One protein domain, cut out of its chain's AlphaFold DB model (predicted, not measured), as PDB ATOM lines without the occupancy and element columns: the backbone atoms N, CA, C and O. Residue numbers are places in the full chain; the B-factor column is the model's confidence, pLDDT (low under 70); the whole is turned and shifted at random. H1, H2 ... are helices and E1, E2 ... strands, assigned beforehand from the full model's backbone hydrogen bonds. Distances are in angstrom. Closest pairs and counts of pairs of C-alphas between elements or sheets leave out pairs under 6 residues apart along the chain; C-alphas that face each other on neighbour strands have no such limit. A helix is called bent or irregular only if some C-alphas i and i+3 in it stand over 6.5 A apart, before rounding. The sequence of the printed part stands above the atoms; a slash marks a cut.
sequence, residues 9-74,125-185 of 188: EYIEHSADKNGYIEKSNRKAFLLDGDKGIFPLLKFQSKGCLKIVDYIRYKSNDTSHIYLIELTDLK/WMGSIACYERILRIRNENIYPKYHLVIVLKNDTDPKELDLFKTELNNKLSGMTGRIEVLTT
ATOM      1  N   GLU A   9     135.981 115.623 139.879       92.31
ATOM      2  CA  GLU A   9     137.264 114.983 139.639       92.31
ATOM      3  C   GLU A   9     137.572 114.039 140.794       92.31
ATOM      4  O   GLU A   9     137.028 114.159 141.893       92.31
ATOM      5  N   TYR A  10     138.404 113.040 140.531       94.56
ATOM      6  CA  TYR A  10     138.870 112.179 141.606       94.56
ATOM      7  C   TYR A  10     139.785 112.967 142.537       94.56
ATOM      8  O   TYR A  10     140.646 113.702 142.068       94.56
ATOM      9  N   ILE A  11     139.616 112.754 143.836       95.44
ATOM     10  CA  ILE A  11     140.390 113.449 144.861       95.44
ATOM     11  C   ILE A  11     141.822 112.908 144.848       95.44
ATOM     12  O   ILE A  11     142.034 111.712 145.067       95.44
ATOM     13  N   GLU A  12     142.792 113.776 144.578       94.88
ATOM     14  CA  GLU A  12     144.211 113.424 144.489       94.88
ATOM     15  C   GLU A  12     145.111 114.477 145.138       94.88
ATOM     16  O   GLU A  12     144.830 115.674 145.067       94.88
ATOM     17  N   HIS A  13     146.179 114.001 145.787       93.25
ATOM     18  CA  HIS A  13     147.223 114.835 146.381       93.25
ATOM     19  C   HIS A  13     148.079 115.504 145.303       93.25
ATOM     20  O   HIS A  13     148.200 115.018 144.179       93.25
ATOM     21  N   SER A  14     148.784 116.564 145.695       89.75
ATOM     22  CA  SER A  14     149.924 117.045 144.916       89.75
ATOM     23  C   SER A  14     150.997 115.957 144.790       89.75
ATOM     24  O   SER A  14     151.201 115.144 145.700       89.75
ATOM     25  N   ALA A  15     151.693 115.959 143.651       89.38
ATOM     26  CA  ALA A  15     152.782 115.029 143.395       89.38
ATOM     27  C   ALA A  15     153.871 115.156 144.471       89.38
ATOM     28  O   ALA A  15     154.271 116.262 144.843       89.38
ATOM     29  N   ASP A  16     154.357 114.023 144.971       85.62
ATOM     30  CA  ASP A  16     155.485 114.011 145.895       85.62
ATOM     31  C   ASP A  16     156.817 114.332 145.186       85.62
ATOM     32  O   ASP A  16     156.880 114.590 143.981       85.62
ATOM     33  N   LYS A  17     157.925 114.292 145.937       85.69
ATOM     34  CA  LYS A  17     159.272 114.569 145.404       85.69
ATOM     35  C   LYS A  17     159.692 113.624 144.266       85.69
ATOM     36  O   LYS A  17     160.581 113.982 143.499       85.69
ATOM     37  N   ASN A  18     159.079 112.445 144.166       88.12
ATOM     38  CA  ASN A  18     159.334 111.443 143.132       88.12
ATOM     39  C   ASN A  18     158.309 111.512 141.985       88.12
ATOM     40  O   ASN A  18     158.377 110.705 141.058       88.12
ATOM     41  N   GLY A  19     157.362 112.453 142.035       90.00
ATOM     42  CA  GLY A  19     156.290 112.587 141.055       90.00
ATOM     43  C   GLY A  19     155.113 111.631 141.273       90.00
ATOM     44  O   GLY A  19     154.232 111.565 140.416       90.00
ATOM     45  N   TYR A  20     155.075 110.884 142.381       91.25
ATOM     46  CA  TYR A  20     153.957 109.996 142.692       91.25
ATOM     47  C   TYR A  20     152.758 110.799 143.206       91.25
ATOM     48  O   TYR A  20     152.898 111.678 144.059       91.25
ATOM     49  N   ILE A  21     151.571 110.478 142.685       93.06
ATOM     50  CA  ILE A  21     150.295 111.101 143.043       93.06
ATOM     51  C   ILE A  21     149.432 110.051 143.737       93.06
ATOM     52  O   ILE A  21     149.023 109.062 143.125       93.06
ATOM     53  N   GLU A  22     149.145 110.278 145.018       93.75
ATOM     54  CA  GLU A  22     148.203 109.453 145.767       93.75
ATOM     55  C   GLU A  22     146.768 109.927 145.521       93.75
ATOM     56  O   GLU A  22     146.488 111.126 145.513       93.75
ATOM     57  N   LYS A  23     145.855 108.975 145.311       94.69
ATOM     58  CA  LYS A  23     144.514 109.237 144.792       94.69
ATOM     59  C   LYS A  23     143.458 108.369 145.468       94.69
ATOM     60  O   LYS A  23     143.661 107.169 145.643       94.69
ATOM     61  N   SER A  24     142.315 108.966 145.791       94.69
ATOM     62  CA  SER A  24     141.129 108.270 146.302       94.69
ATOM     63  C   SER A  24     140.236 107.769 145.156       94.69
ATOM     64  O   SER A  24     140.264 108.276 144.031       94.69
ATOM     65  N   ASN A  25     139.389 106.775 145.442       92.56
ATOM     66  CA  ASN A  25     138.331 106.332 144.528       92.56
ATOM     67  C   ASN A  25     137.098 107.261 144.537       92.56
ATOM     68  O   ASN A  25     136.178 107.076 143.731       92.56
ATOM     69  N   ARG A  26     137.061 108.246 145.442       92.88
ATOM     70  CA  ARG A  26     135.994 109.240 145.550       92.88
ATOM     71  C   ARG A  26     136.215 110.391 144.589       92.88
ATOM     72  O   ARG A  26     137.344 110.743 144.255       92.88
ATOM     73  N   LYS A  27     135.102 111.012 144.204       93.44
ATOM     74  CA  LYS A  27     135.094 112.245 143.431       93.44
ATOM     75  C   LYS A  27     134.512 113.403 144.231       93.44
ATOM     76  O   LYS A  27     133.692 113.194 145.131       93.44
ATOM     77  N   ALA A  28     134.962 114.602 143.898       94.44
ATOM     78  CA  ALA A  28     134.513 115.863 144.463       94.44
ATOM     79  C   ALA A  28     134.733 116.992 143.452       94.44
ATOM     80  O   ALA A  28     135.417 116.820 142.443       94.44
ATOM     81  N   PHE A  29     134.155 118.159 143.714       93.12
ATOM     82  CA  PHE A  29     134.405 119.334 142.893       93.12
ATOM     83  C   PHE A  29     135.687 120.012 143.360       93.12
ATOM     84  O   PHE A  29     135.810 120.351 144.537       93.12
ATOM     85  N   LEU A  30     136.621 120.222 142.439       93.25
ATOM     86  CA  LEU A  30     137.854 120.948 142.708       93.25
ATOM     87  C   LEU A  30     137.529 122.420 143.004       93.25
ATOM     88  O   LEU A  30     136.981 123.119 142.151       93.25
ATOM     89  N   LEU A  31     137.824 122.888 144.213       91.50
ATOM     90  CA  LEU A  31     137.564 124.258 144.650       91.50
ATOM     91  C   LEU A  31     138.739 125.183 144.318       91.50
ATOM     92  O   LEU A  31     138.499 126.257 143.758       91.50
ATOM     93  N   ASP A  32     139.966 124.764 144.634       87.00
ATOM     94  CA  ASP A  32     141.198 125.530 144.400       87.00
ATOM     95  C   ASP A  32     141.907 125.138 143.085       87.00
ATOM     96  O   ASP A  32     141.586 124.143 142.443       87.00
ATOM     97  N   GLY A  33     142.871 125.944 142.648       82.38
ATOM     98  CA  GLY A  33     143.638 125.735 141.424       82.38
ATOM     99  C   GLY A  33     143.001 126.352 140.177       82.38
ATOM    100  O   GLY A  33     141.876 126.853 140.176       82.38
ATOM    101  N   ASP A  34     143.747 126.340 139.070       80.12
ATOM    102  CA  ASP A  34     143.360 127.049 137.839       80.12
ATOM    103  C   ASP A  34     142.119 126.458 137.151       80.12
ATOM    104  O   ASP A  34     141.423 127.161 136.419       80.12
ATOM    105  N   LYS A  35     141.833 125.176 137.402       81.69
ATOM    106  CA  LYS A  35     140.627 124.479 136.931       81.69
ATOM    107  C   LYS A  35     139.509 124.435 137.980       81.69
ATOM    108  O   LYS A  35     138.444 123.897 137.694       81.69
ATOM    109  N   GLY A  36     139.755 124.964 139.181       84.38
ATOM    110  CA  GLY A  36     138.811 124.917 140.289       84.38
ATOM    111  C   GLY A  36     137.647 125.898 140.141       84.38
ATOM    112  O   GLY A  36     137.592 126.723 139.225       84.38
ATOM    113  N   ILE A  37     136.701 125.838 141.080       88.06
ATOM    114  CA  ILE A  37     135.553 126.761 141.113       88.06
ATOM    115  C   ILE A  37     135.988 128.185 141.480       88.06
ATOM    116  O   ILE A  37     135.407 129.151 140.980       88.06
ATOM    117  N   PHE A  38     136.988 128.344 142.354       88.25
ATOM    118  CA  PHE A  38     137.334 129.634 142.957       88.25
ATOM    119  C   PHE A  38     137.574 130.774 141.946       88.25
ATOM    120  O   PHE A  38     136.961 131.838 142.114       88.25
ATOM    121  N   PRO A  39     138.359 130.591 140.860       85.38
ATOM    122  CA  PRO A  39     138.560 131.627 139.842       85.38
ATOM    123  C   PRO A  39     137.261 132.135 139.193       85.38
ATOM    124  O   PRO A  39     137.185 133.290 138.770       85.38
ATOM    125  N   LEU A  40     136.211 131.309 139.149       84.75
ATOM    126  CA  LEU A  40     134.917 131.649 138.549       84.75
ATOM    127  C   LEU A  40     134.052 132.535 139.462       84.75
ATOM    128  O   LEU A  40     133.106 133.172 138.989       84.75
ATOM    129  N   LEU A  41     134.372 132.618 140.759       84.94
ATOM    130  CA  LEU A  41     133.580 133.343 141.763       84.94
ATOM    131  C   LEU A  41     133.848 134.856 141.797       84.94
ATOM    132  O   LEU A  41     133.158 135.585 142.521       84.94
ATOM    133  N   LYS A  42     134.798 135.336 140.979       78.94
ATOM    134  CA  LYS A  42     135.148 136.759 140.805       78.94
ATOM    135  C   LYS A  42     135.462 137.473 142.126       78.94
ATOM    136  O   LYS A  42     135.043 138.614 142.335       78.94
ATOM    137  N   PHE A  43     136.185 136.812 143.030       79.88
ATOM    138  CA  PHE A  43     136.811 137.510 144.154       79.88
ATOM    139  C   PHE A  43     137.806 138.557 143.625       79.88
ATOM    140  O   PHE A  43     138.407 138.366 142.569       79.88
ATOM    141  N   GLN A  44     137.945 139.685 144.333       71.06
ATOM    142  CA  GLN A  44     138.685 140.865 143.849       71.06
ATOM    143  C   GLN A  44     140.177 140.601 143.580       71.06
ATOM    144  O   GLN A  44     140.778 141.312 142.778       71.06
ATOM    145  N   SER A  45     140.770 139.581 144.205       67.44
ATOM    146  CA  SER A  45     142.147 139.151 143.950       67.44
ATOM    147  C   SER A  45     142.295 137.631 144.069       67.44
ATOM    148  O   SER A  45     141.699 136.998 144.942       67.44
ATOM    149  N   LYS A  46     143.103 137.033 143.182       63.12
ATOM    150  CA  LYS A  46     143.516 135.622 143.284       63.12
ATOM    151  C   LYS A  46     144.333 135.448 144.573       63.12
ATOM    152  O   LYS A  46     145.192 136.277 144.858       63.12
ATOM    153  N   GLY A  47     144.047 134.402 145.349       66.12
ATOM    154  CA  GLY A  47     144.751 134.109 146.606       66.12
ATOM    155  C   GLY A  47     144.346 134.973 147.808       66.12
ATOM    156  O   GLY A  47     145.043 134.971 148.816       66.12
ATOM    157  N   CYS A  48     143.236 135.718 147.739       77.56
ATOM    158  CA  CYS A  48     142.765 136.518 148.877       77.56
ATOM    159  C   CYS A  48     142.213 135.688 150.044       77.56
ATOM    160  O   CYS A  48     142.082 136.201 151.155       77.56
ATOM    161  N   LEU A  49     141.877 134.424 149.790       85.50
ATOM    162  CA  LEU A  49     141.364 133.479 150.768       85.50
ATOM    163  C   LEU A  49     142.224 132.222 150.730       85.50
ATOM    164  O   LEU A  49     142.548 131.726 149.654       85.50
ATOM    165  N   LYS A  50     142.536 131.693 151.913       91.56
ATOM    166  CA  LYS A  50     142.962 130.302 152.051       91.56
ATOM    167  C   LYS A  50     141.719 129.436 151.876       91.56
ATOM    168  O   LYS A  50     140.709 129.693 152.531       91.56
ATOM    169  N   ILE A  51     141.770 128.458 150.987       93.75
ATOM    170  CA  ILE A  51     140.649 127.567 150.676       93.75
ATOM    171  C   ILE A  51     141.135 126.124 150.650       93.75
ATOM    172  O   ILE A  51     142.331 125.882 150.540       93.75
ATOM    173  N   VAL A  52     140.207 125.190 150.821       95.56
ATOM    174  CA  VAL A  52     140.480 123.760 150.687       95.56
ATOM    175  C   VAL A  52     140.571 123.367 149.216       95.56
ATOM    176  O   VAL A  52     140.025 124.059 148.351       95.56
ATOM    177  N   ASP A  53     141.177 122.218 148.948       95.06
ATOM    178  CA  ASP A  53     141.330 121.704 147.589       95.06
ATOM    179  C   ASP A  53     139.990 121.322 146.949       95.06
ATOM    180  O   ASP A  53     139.732 121.684 145.802       95.06
ATOM    181  N   TYR A  54     139.106 120.626 147.676       96.12
ATOM    182  CA  TYR A  54     137.855 120.095 147.123       96.12
ATOM    183  C   TYR A  54     136.631 120.384 147.995       96.12
ATOM    184  O   TYR A  54     136.702 120.505 149.218       96.12
ATOM    185  N   ILE A  55     135.459 120.403 147.360       95.25
ATOM    186  CA  ILE A  55     134.159 120.376 148.034       95.25
ATOM    187  C   ILE A  55     133.338 119.174 147.582       95.25
ATOM    188  O   ILE A  55     133.291 118.826 146.400       95.25
ATOM    189  N   ARG A  56     132.633 118.553 148.524       93.50
ATOM    190  CA  ARG A  56     131.750 117.419 148.253       93.50
ATOM    191  C   ARG A  56     130.436 117.570 148.998       93.50
ATOM    192  O   ARG A  56     130.393 118.020 150.136       93.50
ATOM    193  N   TYR A  57     129.363 117.137 148.362       89.62
ATOM    194  CA  TYR A  57     128.046 116.980 148.963       89.62
ATOM    195  C   TYR A  57     127.355 115.789 148.294       89.62
ATOM    196  O   TYR A  57     127.765 115.353 147.215       89.62
ATOM    197  N   LYS A  58     126.365 115.180 148.951       78.44
ATOM    198  CA  LYS A  58     125.648 114.049 148.347       78.44
ATOM    199  C   LYS A  58     124.784 114.557 147.195       78.44
ATOM    200  O   LYS A  58     124.273 115.673 147.245       78.44
ATOM    201  N   SER A  59     124.600 113.730 146.165       69.38
ATOM    202  CA  SER A  59     123.716 114.068 145.046       69.38
ATOM    203  C   SER A  59     122.336 114.473 145.584       69.38
ATOM    204  O   SER A  59     121.698 113.696 146.295       69.38
ATOM    205  N   ASN A  60     121.921 115.703 145.269       70.12
ATOM    206  CA  ASN A  60     120.677 116.343 145.716       70.12
ATOM    207  C   ASN A  60     120.563 116.658 147.222       70.12
ATOM    208  O   ASN A  60     119.477 117.010 147.676       70.12
ATOM    209  N   ASP A  61     121.651 116.578 147.990       82.00
ATOM    210  CA  ASP A  61     121.694 117.018 149.387       82.00
ATOM    211  C   ASP A  61     122.841 118.009 149.603       82.00
ATOM    212  O   ASP A  61     123.975 117.639 149.905       82.00
ATOM    213  N   THR A  62     122.508 119.289 149.458       83.62
ATOM    214  CA  THR A  62     123.378 120.433 149.749       83.62
ATOM    215  C   THR A  62     123.258 120.906 151.201       83.62
ATOM    216  O   THR A  62     123.825 121.936 151.560       83.62
ATOM    217  N   SER A  63     122.543 120.174 152.066       88.31
ATOM    218  CA  SER A  63     122.432 120.530 153.486       88.31
ATOM    219  C   SER A  63     123.687 120.183 154.285       88.31
ATOM    220  O   SER A  63     123.886 120.744 155.360       88.31
ATOM    221  N   HIS A  64     124.547 119.304 153.760       93.12
ATOM    222  CA  HIS A  64     125.832 118.942 154.355       93.12
ATOM    223  C   HIS A  64     126.947 119.097 153.321       93.12
ATOM    224  O   HIS A  64     126.971 118.395 152.308       93.12
ATOM    225  N   ILE A  65     127.879 120.008 153.592       95.00
ATOM    226  CA  ILE A  65     129.003 120.322 152.706       95.00
ATOM    227  C   ILE A  65     130.293 119.883 153.377       95.00
ATOM    228  O   ILE A  65     130.635 120.354 154.462       95.00
ATOM    229  N   TYR A  66     131.015 118.999 152.704       95.44
ATOM    230  CA  TYR A  66     132.328 118.529 153.109       95.44
ATOM    231  C   TYR A  66     133.385 119.352 152.384       95.44
ATOM    232  O   TYR A  66     133.452 119.355 151.156       95.44
ATOM    233  N   LEU A  67     134.180 120.068 153.165       96.88
ATOM    234  CA  LEU A  67     135.330 120.847 152.738       96.88
ATOM    235  C   LEU A  67     136.550 119.946 152.924       96.88
ATOM    236  O   LEU A  67     136.865 119.589 154.058       96.88
ATOM    237  N   ILE A  68     137.169 119.519 151.830       97.25
ATOM    238  CA  ILE A  68     138.192 118.474 151.823       97.25
ATOM    239  C   ILE A  68     139.537 119.104 151.486       97.25
ATOM    240  O   ILE A  68     139.736 119.611 150.385       97.25
ATOM    241  N   GLU A  69     140.437 119.042 152.453       96.19
ATOM    242  CA  GLU A  69     141.796 119.558 152.401       96.19
ATOM    243  C   GLU A  69     142.783 118.393 152.372       96.19
ATOM    244  O   GLU A  69     142.771 117.558 153.276       96.19
ATOM    245  N   LEU A  70     143.656 118.346 151.372       94.50
ATOM    246  CA  LEU A  70     144.735 117.376 151.263       94.50
ATOM    247  C   LEU A  70     146.015 118.041 151.735       94.50
ATOM    248  O   LEU A  70     146.641 118.819 151.020       94.50
ATOM    249  N   THR A  71     146.411 117.734 152.965       85.19
ATOM    250  CA  THR A  71     147.432 118.532 153.633       85.19
ATOM    251  C   THR A  71     148.804 117.868 153.631       85.19
ATOM    252  O   THR A  71     148.940 116.678 153.915       85.19
ATOM    253  N   ASP A  72     149.834 118.681 153.401       76.44
ATOM    254  CA  ASP A  72     151.234 118.324 153.651       76.44
ATOM    255  C   ASP A  72     151.714 118.772 155.050       76.44
ATOM    256  O   ASP A  72     152.865 118.540 155.416       76.44
ATOM    257  N   LEU A  73     150.827 119.344 155.883       80.69
ATOM    258  CA  LEU A  73     151.145 119.860 157.228       80.69
ATOM    259  C   LEU A  73     151.490 118.770 158.260       80.69
ATOM    260  O   LEU A  73     151.644 119.065 159.443       80.69
ATOM    261  N   LYS A  74     151.601 117.500 157.851       84.69
ATOM    262  CA  LYS A  74     151.928 116.364 158.731       84.69
ATOM    263  C   LYS A  74     153.155 116.651 159.598       84.69
ATOM    264  O   LYS A  74     153.103 116.458 160.810       84.69
ATOM    265  N   TRP A 125     139.031 126.841 156.506       95.62
ATOM    266  CA  TRP A 125     137.649 126.732 156.973       95.62
ATOM    267  C   TRP A 125     136.801 127.938 156.548       95.62
ATOM    268  O   TRP A 125     135.822 127.792 155.817       95.62
ATOM    269  N   MET A 126     137.192 129.147 156.959       94.75
ATOM    270  CA  MET A 126     136.395 130.355 156.709       94.75
ATOM    271  C   MET A 126     136.346 130.725 155.224       94.75
ATOM    272  O   MET A 126     135.288 131.093 154.712       94.75
ATOM    273  N   GLY A 127     137.478 130.624 154.524       94.81
ATOM    274  CA  GLY A 127     137.577 130.966 153.111       94.81
ATOM    275  C   GLY A 127     136.730 130.045 152.242       94.81
ATOM    276  O   GLY A 127     136.008 130.523 151.367       94.81
ATOM    277  N   SER A 128     136.732 128.742 152.521       95.25
ATOM    278  CA  SER A 128     135.957 127.776 151.734       95.25
ATOM    279  C   SER A 128     134.454 127.916 151.960       95.25
ATOM    280  O   SER A 128     133.688 127.850 150.999       95.25
ATOM    281  N   ILE A 129     134.029 128.214 153.196       95.50
ATOM    282  CA  ILE A 129     132.636 128.588 153.482       95.50
ATOM    283  C   ILE A 129     132.263 129.842 152.691       95.50
ATOM    284  O   ILE A 129     131.254 129.847 151.992       95.50
ATOM    285  N   ALA A 130     133.093 130.890 152.720       93.94
ATOM    286  CA  ALA A 130     132.822 132.117 151.971       93.94
ATOM    287  C   ALA A 130     132.677 131.867 150.459       93.94
ATOM    288  O   ALA A 130     131.833 132.496 149.807       93.94
ATOM    289  N   CYS A 131     133.460 130.934 149.910       93.00
ATOM    290  CA  CYS A 131     133.363 130.508 148.517       93.00
ATOM    291  C   CYS A 131     132.057 129.766 148.234       93.00
ATOM    292  O   CYS A 131     131.353 130.123 147.290       93.00
ATOM    293  N   TYR A 132     131.692 128.789 149.065       93.06
ATOM    294  CA  TYR A 132     130.449 128.043 148.877       93.06
ATOM    295  C   TYR A 132     129.212 128.935 149.031       93.06
ATOM    296  O   TYR A 132     128.343 128.964 148.163       93.06
ATOM    297  N   GLU A 133     129.183 129.783 150.053       93.75
ATOM    298  CA  GLU A 133     128.133 130.786 150.254       93.75
ATOM    299  C   GLU A 133     128.014 131.746 149.056       93.75
ATOM    300  O   GLU A 133     126.929 132.212 148.698       93.75
ATOM    301  N   ARG A 134     129.131 132.054 148.382       91.69
ATOM    302  CA  ARG A 134     129.114 132.850 147.147       91.69
ATOM    303  C   ARG A 134     128.480 132.086 145.987       91.69
ATOM    304  O   ARG A 134     127.749 132.716 145.221       91.69
ATOM    305  N   ILE A 135     128.724 130.778 145.873       90.25
ATOM    306  CA  ILE A 135     128.066 129.900 144.891       90.25
ATOM    307  C   ILE A 135     126.551 129.930 145.104       90.25
ATOM    308  O   ILE A 135     125.824 130.224 144.154       90.25
ATOM    309  N   LEU A 136     126.083 129.734 146.343       90.88
ATOM    310  CA  LEU A 136     124.652 129.774 146.676       90.88
ATOM    311  C   LEU A 136     124.007 131.102 146.267       90.88
ATOM    312  O   LEU A 136     122.988 131.115 145.578       90.88
ATOM    313  N   ARG A 137     124.659 132.233 146.582       91.00
ATOM    314  CA  ARG A 137     124.193 133.567 146.160       91.00
ATOM    315  C   ARG A 137     124.115 133.724 144.643       91.00
ATOM    316  O   ARG A 137     123.175 134.335 144.149       91.00
ATOM    317  N   ILE A 138     125.095 133.209 143.896       89.62
ATOM    318  CA  ILE A 138     125.089 133.270 142.422       89.62
ATOM    319  C   ILE A 138     123.947 132.425 141.846       89.62
ATOM    320  O   ILE A 138     123.347 132.814 140.845       89.62
ATOM    321  N   ARG A 139     123.636 131.289 142.476       86.94
ATOM    322  CA  ARG A 139     122.536 130.399 142.079       86.94
ATOM    323  C   ARG A 139     121.167 130.833 142.602       86.94
ATOM    324  O   ARG A 139     120.167 130.243 142.210       86.94
ATOM    325  N   ASN A 140     121.115 131.873 143.436       89.81
ATOM    326  CA  ASN A 140     119.909 132.311 144.135       89.81
ATOM    327  C   ASN A 140     119.277 131.188 144.987       89.81
ATOM    328  O   ASN A 140     118.056 131.079 145.092       89.81
ATOM    329  N   GLU A 141     120.122 130.338 145.578       89.31
ATOM    330  CA  GLU A 141     119.716 129.270 146.492       89.31
ATOM    331  C   GLU A 141     119.669 129.810 147.925       89.31
ATOM    332  O   GLU A 141     120.648 130.369 148.421       89.31
ATOM    333  N   ASN A 142     118.531 129.635 148.598       88.62
ATOM    334  CA  ASN A 142     118.343 130.044 149.989       88.62
ATOM    335  C   ASN A 142     118.347 128.816 150.906       88.62
ATOM    336  O   ASN A 142     117.302 128.367 151.379       88.62
ATOM    337  N   ILE A 143     119.533 128.243 151.091       90.94
ATOM    338  CA  ILE A 143     119.782 127.114 151.988       90.94
ATOM    339  C   ILE A 143     120.822 127.509 153.037       90.94
ATOM    340  O   ILE A 143     121.604 128.432 152.822       90.94
ATOM    341  N   TYR A 144     120.847 126.781 154.153       91.94
ATOM    342  CA  TYR A 144     121.794 126.994 155.250       91.94
ATOM    343  C   TYR A 144     122.568 125.702 155.507       91.94
ATOM    344  O   TYR A 144     122.141 124.886 156.333       91.94
ATOM    345  N   PRO A 145     123.660 125.460 154.764       93.94
ATOM    346  CA  PRO A 145     124.377 124.207 154.865       93.94
ATOM    347  C   PRO A 145     125.099 124.056 156.203       93.94
ATOM    348  O   PRO A 145     125.584 125.019 156.800       93.94
ATOM    349  N   LYS A 146     125.226 122.810 156.650       94.38
ATOM    350  CA  LYS A 146     126.154 122.406 157.699       94.38
ATOM    351  C   LYS A 146     127.490 122.072 157.058       94.38
ATOM    352  O   LYS A 146     127.578 121.195 156.201       94.38
ATOM    353  N   TYR A 147     128.525 122.776 157.485       95.50
ATOM    354  CA  TYR A 147     129.875 122.597 156.973       95.50
ATOM    355  C   TYR A 147     130.647 121.585 157.819       95.50
ATOM    356  O   TYR A 147     130.551 121.579 159.048       95.50
ATOM    357  N   HIS A 148     131.433 120.748 157.151       95.31
ATOM    358  CA  HIS A 148     132.294 119.737 157.752       95.31
ATOM    359  C   HIS A 148     133.689 119.872 157.157       95.31
ATOM    360  O   HIS A 148     133.828 119.874 155.937       95.31
ATOM    361  N   LEU A 149     134.712 120.002 158.003       96.00
ATOM    362  CA  LEU A 149     136.099 120.040 157.548       96.00
ATOM    363  C   LEU A 149     136.683 118.636 157.608       96.00
ATOM    364  O   LEU A 149     136.638 117.997 158.662       96.00
ATOM    365  N   VAL A 150     137.241 118.195 156.488       96.06
ATOM    366  CA  VAL A 150     137.916 116.913 156.334       96.06
ATOM    367  C   VAL A 150     139.358 117.193 155.937       96.06
ATOM    368  O   VAL A 150     139.605 117.804 154.901       96.06
ATOM    369  N   ILE A 151     140.297 116.760 156.767       95.12
ATOM    370  CA  ILE A 151     141.729 116.796 156.483       95.12
ATOM    371  C   ILE A 151     142.157 115.393 156.066       95.12
ATOM    372  O   ILE A 151     141.962 114.427 156.806       95.12
ATOM    373  N   VAL A 152     142.740 115.299 154.878       95.44
ATOM    374  CA  VAL A 152     143.192 114.058 154.258       95.44
ATOM    375  C   VAL A 152     144.712 114.028 154.270       95.44
ATOM    376  O   VAL A 152     145.372 114.927 153.743       95.44
ATOM    377  N   LEU A 153     145.259 112.992 154.894       93.19
ATOM    378  CA  LEU A 153     146.684 112.685 154.926       93.19
ATOM    379  C   LEU A 153     146.992 111.515 153.990       93.19
ATOM    380  O   LEU A 153     146.114 110.725 153.642       93.19
ATOM    381  N   LYS A 154     148.263 111.362 153.620       92.38
ATOM    382  CA  LYS A 154     148.699 110.216 152.817       92.38
ATOM    383  C   LYS A 154     148.593 108.906 153.600       92.38
ATOM    384  O   LYS A 154     148.726 108.894 154.829       92.38
ATOM    385  N   ASN A 155     148.394 107.800 152.887       92.31
ATOM    386  CA  ASN A 155     148.214 106.454 153.453       92.31
ATOM    387  C   ASN A 155     149.421 105.931 154.245       92.31
ATOM    388  O   ASN A 155     149.280 105.003 155.036       92.31
ATOM    389  N   ASP A 156     150.605 106.504 154.040       90.75
ATOM    390  CA  ASP A 156     151.825 106.173 154.783       90.75
ATOM    391  C   ASP A 156     151.891 106.823 156.180       90.75
ATOM    392  O   ASP A 156     152.904 106.731 156.879       90.75
ATOM    393  N   THR A 157     150.833 107.520 156.596       90.00
ATOM    394  CA  THR A 157     150.744 108.136 157.920       90.00
ATOM    395  C   THR A 157     150.604 107.079 159.006       90.00
ATOM    396  O   THR A 157     149.740 106.209 158.933       90.00
ATOM    397  N   ASP A 158     151.458 107.165 160.034       90.31
ATOM    398  CA  ASP A 158     151.404 106.246 161.167       90.31
ATOM    399  C   ASP A 158     150.042 106.380 161.882       90.31
ATOM    400  O   ASP A 158     149.620 107.501 162.186       90.31
ATOM    401  N   PRO A 159     149.336 105.274 162.182       89.75
ATOM    402  CA  PRO A 159     148.014 105.341 162.803       89.75
ATOM    403  C   PRO A 159     147.983 106.069 164.154       89.75
ATOM    404  O   PRO A 159     146.990 106.718 164.482       89.75
ATOM    405  N   LYS A 160     149.062 106.004 164.945       89.56
ATOM    406  CA  LYS A 160     149.144 106.732 166.220       89.56
ATOM    407  C   LYS A 160     149.328 108.225 165.982       89.56
ATOM    408  O   LYS A 160     148.761 109.023 166.726       89.56
ATOM    409  N   GLU A 161     150.098 108.603 164.961       88.75
ATOM    410  CA  GLU A 161     150.216 110.004 164.538       88.75
ATOM    411  C   GLU A 161     148.862 110.542 164.059       88.75
ATOM    412  O   GLU A 161     148.470 111.632 164.465       88.75
ATOM    413  N   LEU A 162     148.103 109.757 163.287       90.94
ATOM    414  CA  LEU A 162     146.766 110.130 162.812       90.94
ATOM    415  C   LEU A 162     145.808 110.465 163.970       90.94
ATOM    416  O   LEU A 162     145.187 111.533 163.980       90.94
ATOM    417  N   ASP A 163     145.719 109.587 164.972       90.50
ATOM    418  CA  ASP A 163     144.881 109.799 166.159       90.50
ATOM    419  C   ASP A 163     145.331 111.015 166.983       90.50
ATOM    420  O   ASP A 163     144.508 111.777 167.514       90.50
ATOM    421  N   LEU A 164     146.646 111.223 167.074       90.31
ATOM    422  CA  LEU A 164     147.228 112.350 167.789       90.31
ATOM    423  C   LEU A 164     146.932 113.673 167.077       90.31
ATOM    424  O   LEU A 164     146.465 114.615 167.717       90.31
ATOM    425  N   PHE A 165     147.101 113.731 165.756       91.12
ATOM    426  CA  PHE A 165     146.757 114.899 164.942       91.12
ATOM    427  C   PHE A 165     145.279 115.239 165.059       91.12
ATOM    428  O   PHE A 165     144.923 116.394 165.292       91.12
ATOM    429  N   LYS A 166     144.409 114.229 164.969       92.50
ATOM    430  CA  LYS A 166     142.967 114.392 165.152       92.50
ATOM    431  C   LYS A 166     142.635 115.018 166.501       92.50
ATOM    432  O   LYS A 166     141.825 115.944 166.559       92.50
ATOM    433  N   THR A 167     143.248 114.521 167.571       93.69
ATOM    434  CA  THR A 167     143.017 115.017 168.931       93.69
ATOM    435  C   THR A 167     143.517 116.450 169.087       93.69
ATOM    436  O   THR A 167     142.761 117.325 169.510       93.69
ATOM    437  N   GLU A 168     144.763 116.714 168.699       92.88
ATOM    438  CA  GLU A 168     145.390 118.019 168.898       92.88
ATOM    439  C   GLU A 168     144.755 119.099 168.021       92.88
ATOM    440  O   GLU A 168     144.393 120.152 168.541       92.88
ATOM    441  N   LEU A 169     144.483 118.840 166.739       92.00
ATOM    442  CA  LEU A 169     143.800 119.815 165.879       92.00
ATOM    443  C   LEU A 169     142.414 120.183 166.419       92.00
ATOM    444  O   LEU A 169     142.094 121.369 166.513       92.00
ATOM    445  N   ASN A 170     141.611 119.198 166.839       94.00
ATOM    446  CA  ASN A 170     140.297 119.475 167.428       94.00
ATOM    447  C   ASN A 170     140.410 120.243 168.757       94.00
ATOM    448  O   ASN A 170     139.578 121.106 169.025       94.00
ATOM    449  N   ASN A 171     141.440 119.988 169.568       93.00
ATOM    450  CA  ASN A 171     141.679 120.745 170.799       93.00
ATOM    451  C   ASN A 171     142.072 122.199 170.507       93.00
ATOM    452  O   ASN A 171     141.534 123.119 171.125       93.00
ATOM    453  N   LYS A 172     142.997 122.421 169.565       91.69
ATOM    454  CA  LYS A 172     143.516 123.759 169.228       91.69
ATOM    455  C   LYS A 172     142.493 124.632 168.511       91.69
ATOM    456  O   LYS A 172     142.512 125.846 168.693       91.69
ATOM    457  N   LEU A 173     141.609 124.022 167.728       91.25
ATOM    458  CA  LEU A 173     140.595 124.714 166.926       91.25
ATOM    459  C   LEU A 173     139.189 124.633 167.537       91.25
ATOM    460  O   LEU A 173     138.214 125.076 166.925       91.25
ATOM    461  N   SER A 174     139.079 124.113 168.764       90.94
ATOM    462  CA  SER A 174     137.820 124.028 169.501       90.94
ATOM    463  C   SER A 174     137.140 125.397 169.599       90.94
ATOM    464  O   SER A 174     137.751 126.394 169.986       90.94
ATOM    465  N   GLY A 175     135.866 125.452 169.208       86.50
ATOM    466  CA  GLY A 175     135.071 126.683 169.176       86.50
ATOM    467  C   GLY A 175     135.375 127.627 168.004       86.50
ATOM    468  O   GLY A 175     134.641 128.594 167.822       86.50
ATOM    469  N   MET A 176     136.409 127.356 167.198       87.56
ATOM    470  CA  MET A 176     136.709 128.103 165.967       87.56
ATOM    471  C   MET A 176     136.165 127.391 164.730       87.56
ATOM    472  O   MET A 176     135.627 128.027 163.824       87.56
ATOM    473  N   THR A 177     136.294 126.066 164.703       85.50
ATOM    474  CA  THR A 177     135.760 125.200 163.653       85.50
ATOM    475  C   THR A 177     134.713 124.252 164.233       85.50
ATOM    476  O   THR A 177     134.603 124.077 165.451       85.50
ATOM    477  N   GLY A 178     133.947 123.594 163.360       85.31
ATOM    478  CA  GLY A 178     133.280 122.350 163.744       85.31
ATOM    479  C   GLY A 178     134.303 121.255 164.077       85.31
ATOM    480  O   GLY A 178     135.514 121.456 163.943       85.31
ATOM    481  N   ARG A 179     133.817 120.074 164.479       90.81
ATOM    482  CA  ARG A 179     134.677 118.892 164.613       90.81
ATOM    483  C   ARG A 179     135.367 118.621 163.276       90.81
ATOM    484  O   ARG A 179     134.686 118.490 162.260       90.81
ATOM    485  N   ILE A 180     136.687 118.517 163.309       93.62
ATOM    486  CA  ILE A 180     137.512 118.222 162.141       93.62
ATOM    487  C   ILE A 180     137.640 116.708 162.028       93.62
ATOM    488  O   ILE A 180     138.040 116.033 162.986       93.62
ATOM    489  N   GLU A 181     137.271 116.181 160.870       94.25
ATOM    490  CA  GLU A 181     137.545 114.801 160.502       94.25
ATOM    491  C   GLU A 181     138.959 114.723 159.927       94.25
ATOM    492  O   GLU A 181     139.337 115.545 159.099       94.25
ATOM    493  N   VAL A 182     139.752 113.772 160.409       94.06
ATOM    494  CA  VAL A 182     141.112 113.530 159.923       94.06
ATOM    495  C   VAL A 182     141.179 112.068 159.528       94.06
ATOM    496  O   VAL A 182     140.812 111.211 160.340       94.06
ATOM    497  N   LEU A 183     141.579 111.815 158.290       93.88
ATOM    498  CA  LEU A 183     141.585 110.495 157.669       93.88
ATOM    499  C   LEU A 183     142.716 110.393 156.644       93.88
ATOM    500  O   LEU A 183     143.312 111.399 156.255       93.88
ATOM    501  N   THR A 184     143.018 109.181 156.209       94.31
ATOM    502  CA  THR A 184     143.954 108.911 155.116       94.31
ATOM    503  C   THR A 184     143.238 108.826 153.768       94.31
ATOM    504  O   THR A 184     142.030 108.593 153.711       94.31
ATOM    505  N   THR A 185     143.956 108.973 152.653       93.94
ATOM    506  CA  THR A 185     143.364 108.899 151.303       93.94
ATOM    507  C   THR A 185     142.547 107.628 151.058       93.94
ATOM    508  O   THR A 185     141.542 107.668 150.348       93.94
TER     509      THR A 185
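This is residues 9 to 74 and 125 to 185 of the 188 residues of an uncharacterized protein of Moraxella osloensis (UniProt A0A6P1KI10). A strongly twisted folded sheet of six strands, bent back on itself into two leaves, curls like part of a barrel: E1 and E2 face E4, E5 and E6, with E3 as the hinge. H3 packs along edge strand E6, while H2, touched by tiny H1, only grazes the sheet. The 127 printed residues hold three named helices and six named strands, in the order E1 E2 H1 E3 E4 H2 E5 H3 E6. The mixed sheet runs E1 E2 E3 E4 E5 E6; the class is mixed, helices and strands. The whole is compact, with a radius of gyration of the C-alphas of 15.1 A, spanning 44 by 35 by 30 A.

E1, residues 9 to 12, and E2, residues 23 to 30, form an antiparallel hairpin, with N 9 and O 28 at 2.9 A. E2 bends by 100 degrees at residue 26, and its residues 29 to 30 pair antiparallel with E3, residues 54 to 58, with N 29 and O 55 at 2.9 A. E3 and E4, residues 61 to 70, form an antiparallel hairpin, with N 56 and O 66 at 2.9 A. H2, residues 125 to 139, grazes the sheet with residues 125 to 136. Its residues 131 to 135 alone touch H1, residues 38 to 41; the closest C-alphas, of Phe 38 and Cys 131, are 6.9 A apart. E5, residues 146 to 153, is parallel to E4, with N 67 and O 148 at 2.8 A, and to E6, residues 180 to 184, with N 151 and O 181 at 2.8 A. E5, H3, residues 159 to 172, and E6 make a strand-helix-strand unit, two parallel neighbour strands with a helix between, its crossover right-handed. H3 lies over E6 at a height over the sheet of 8.9 A; their closest C-alphas, of Lys 166 and Val 182, are 5.6 A apart. In H2 and H3 every O i to N i+4 pair is within hydrogen-bond range; H1 is too short for one.

E1 begins at C-alpha 9, (137.264, 114.983, 139.639). From first to last C-alpha E4 measures 23.1 A, E5 22.9 A, H2 21.5 A and H3 20.0 A. E6 ends at C-alpha 184, (143.954, 108.911, 155.116).

The two C-alphas farthest apart, of Asn 18 and Asn 142, are 45.5 A apart. Residues 75 to 124 are not printed, and C-alphas 74 and 125 are 17.7 A apart across this cut. The link from H1 to E3 is long. Residues 45 to 47 and 59 have pLDDT under 70.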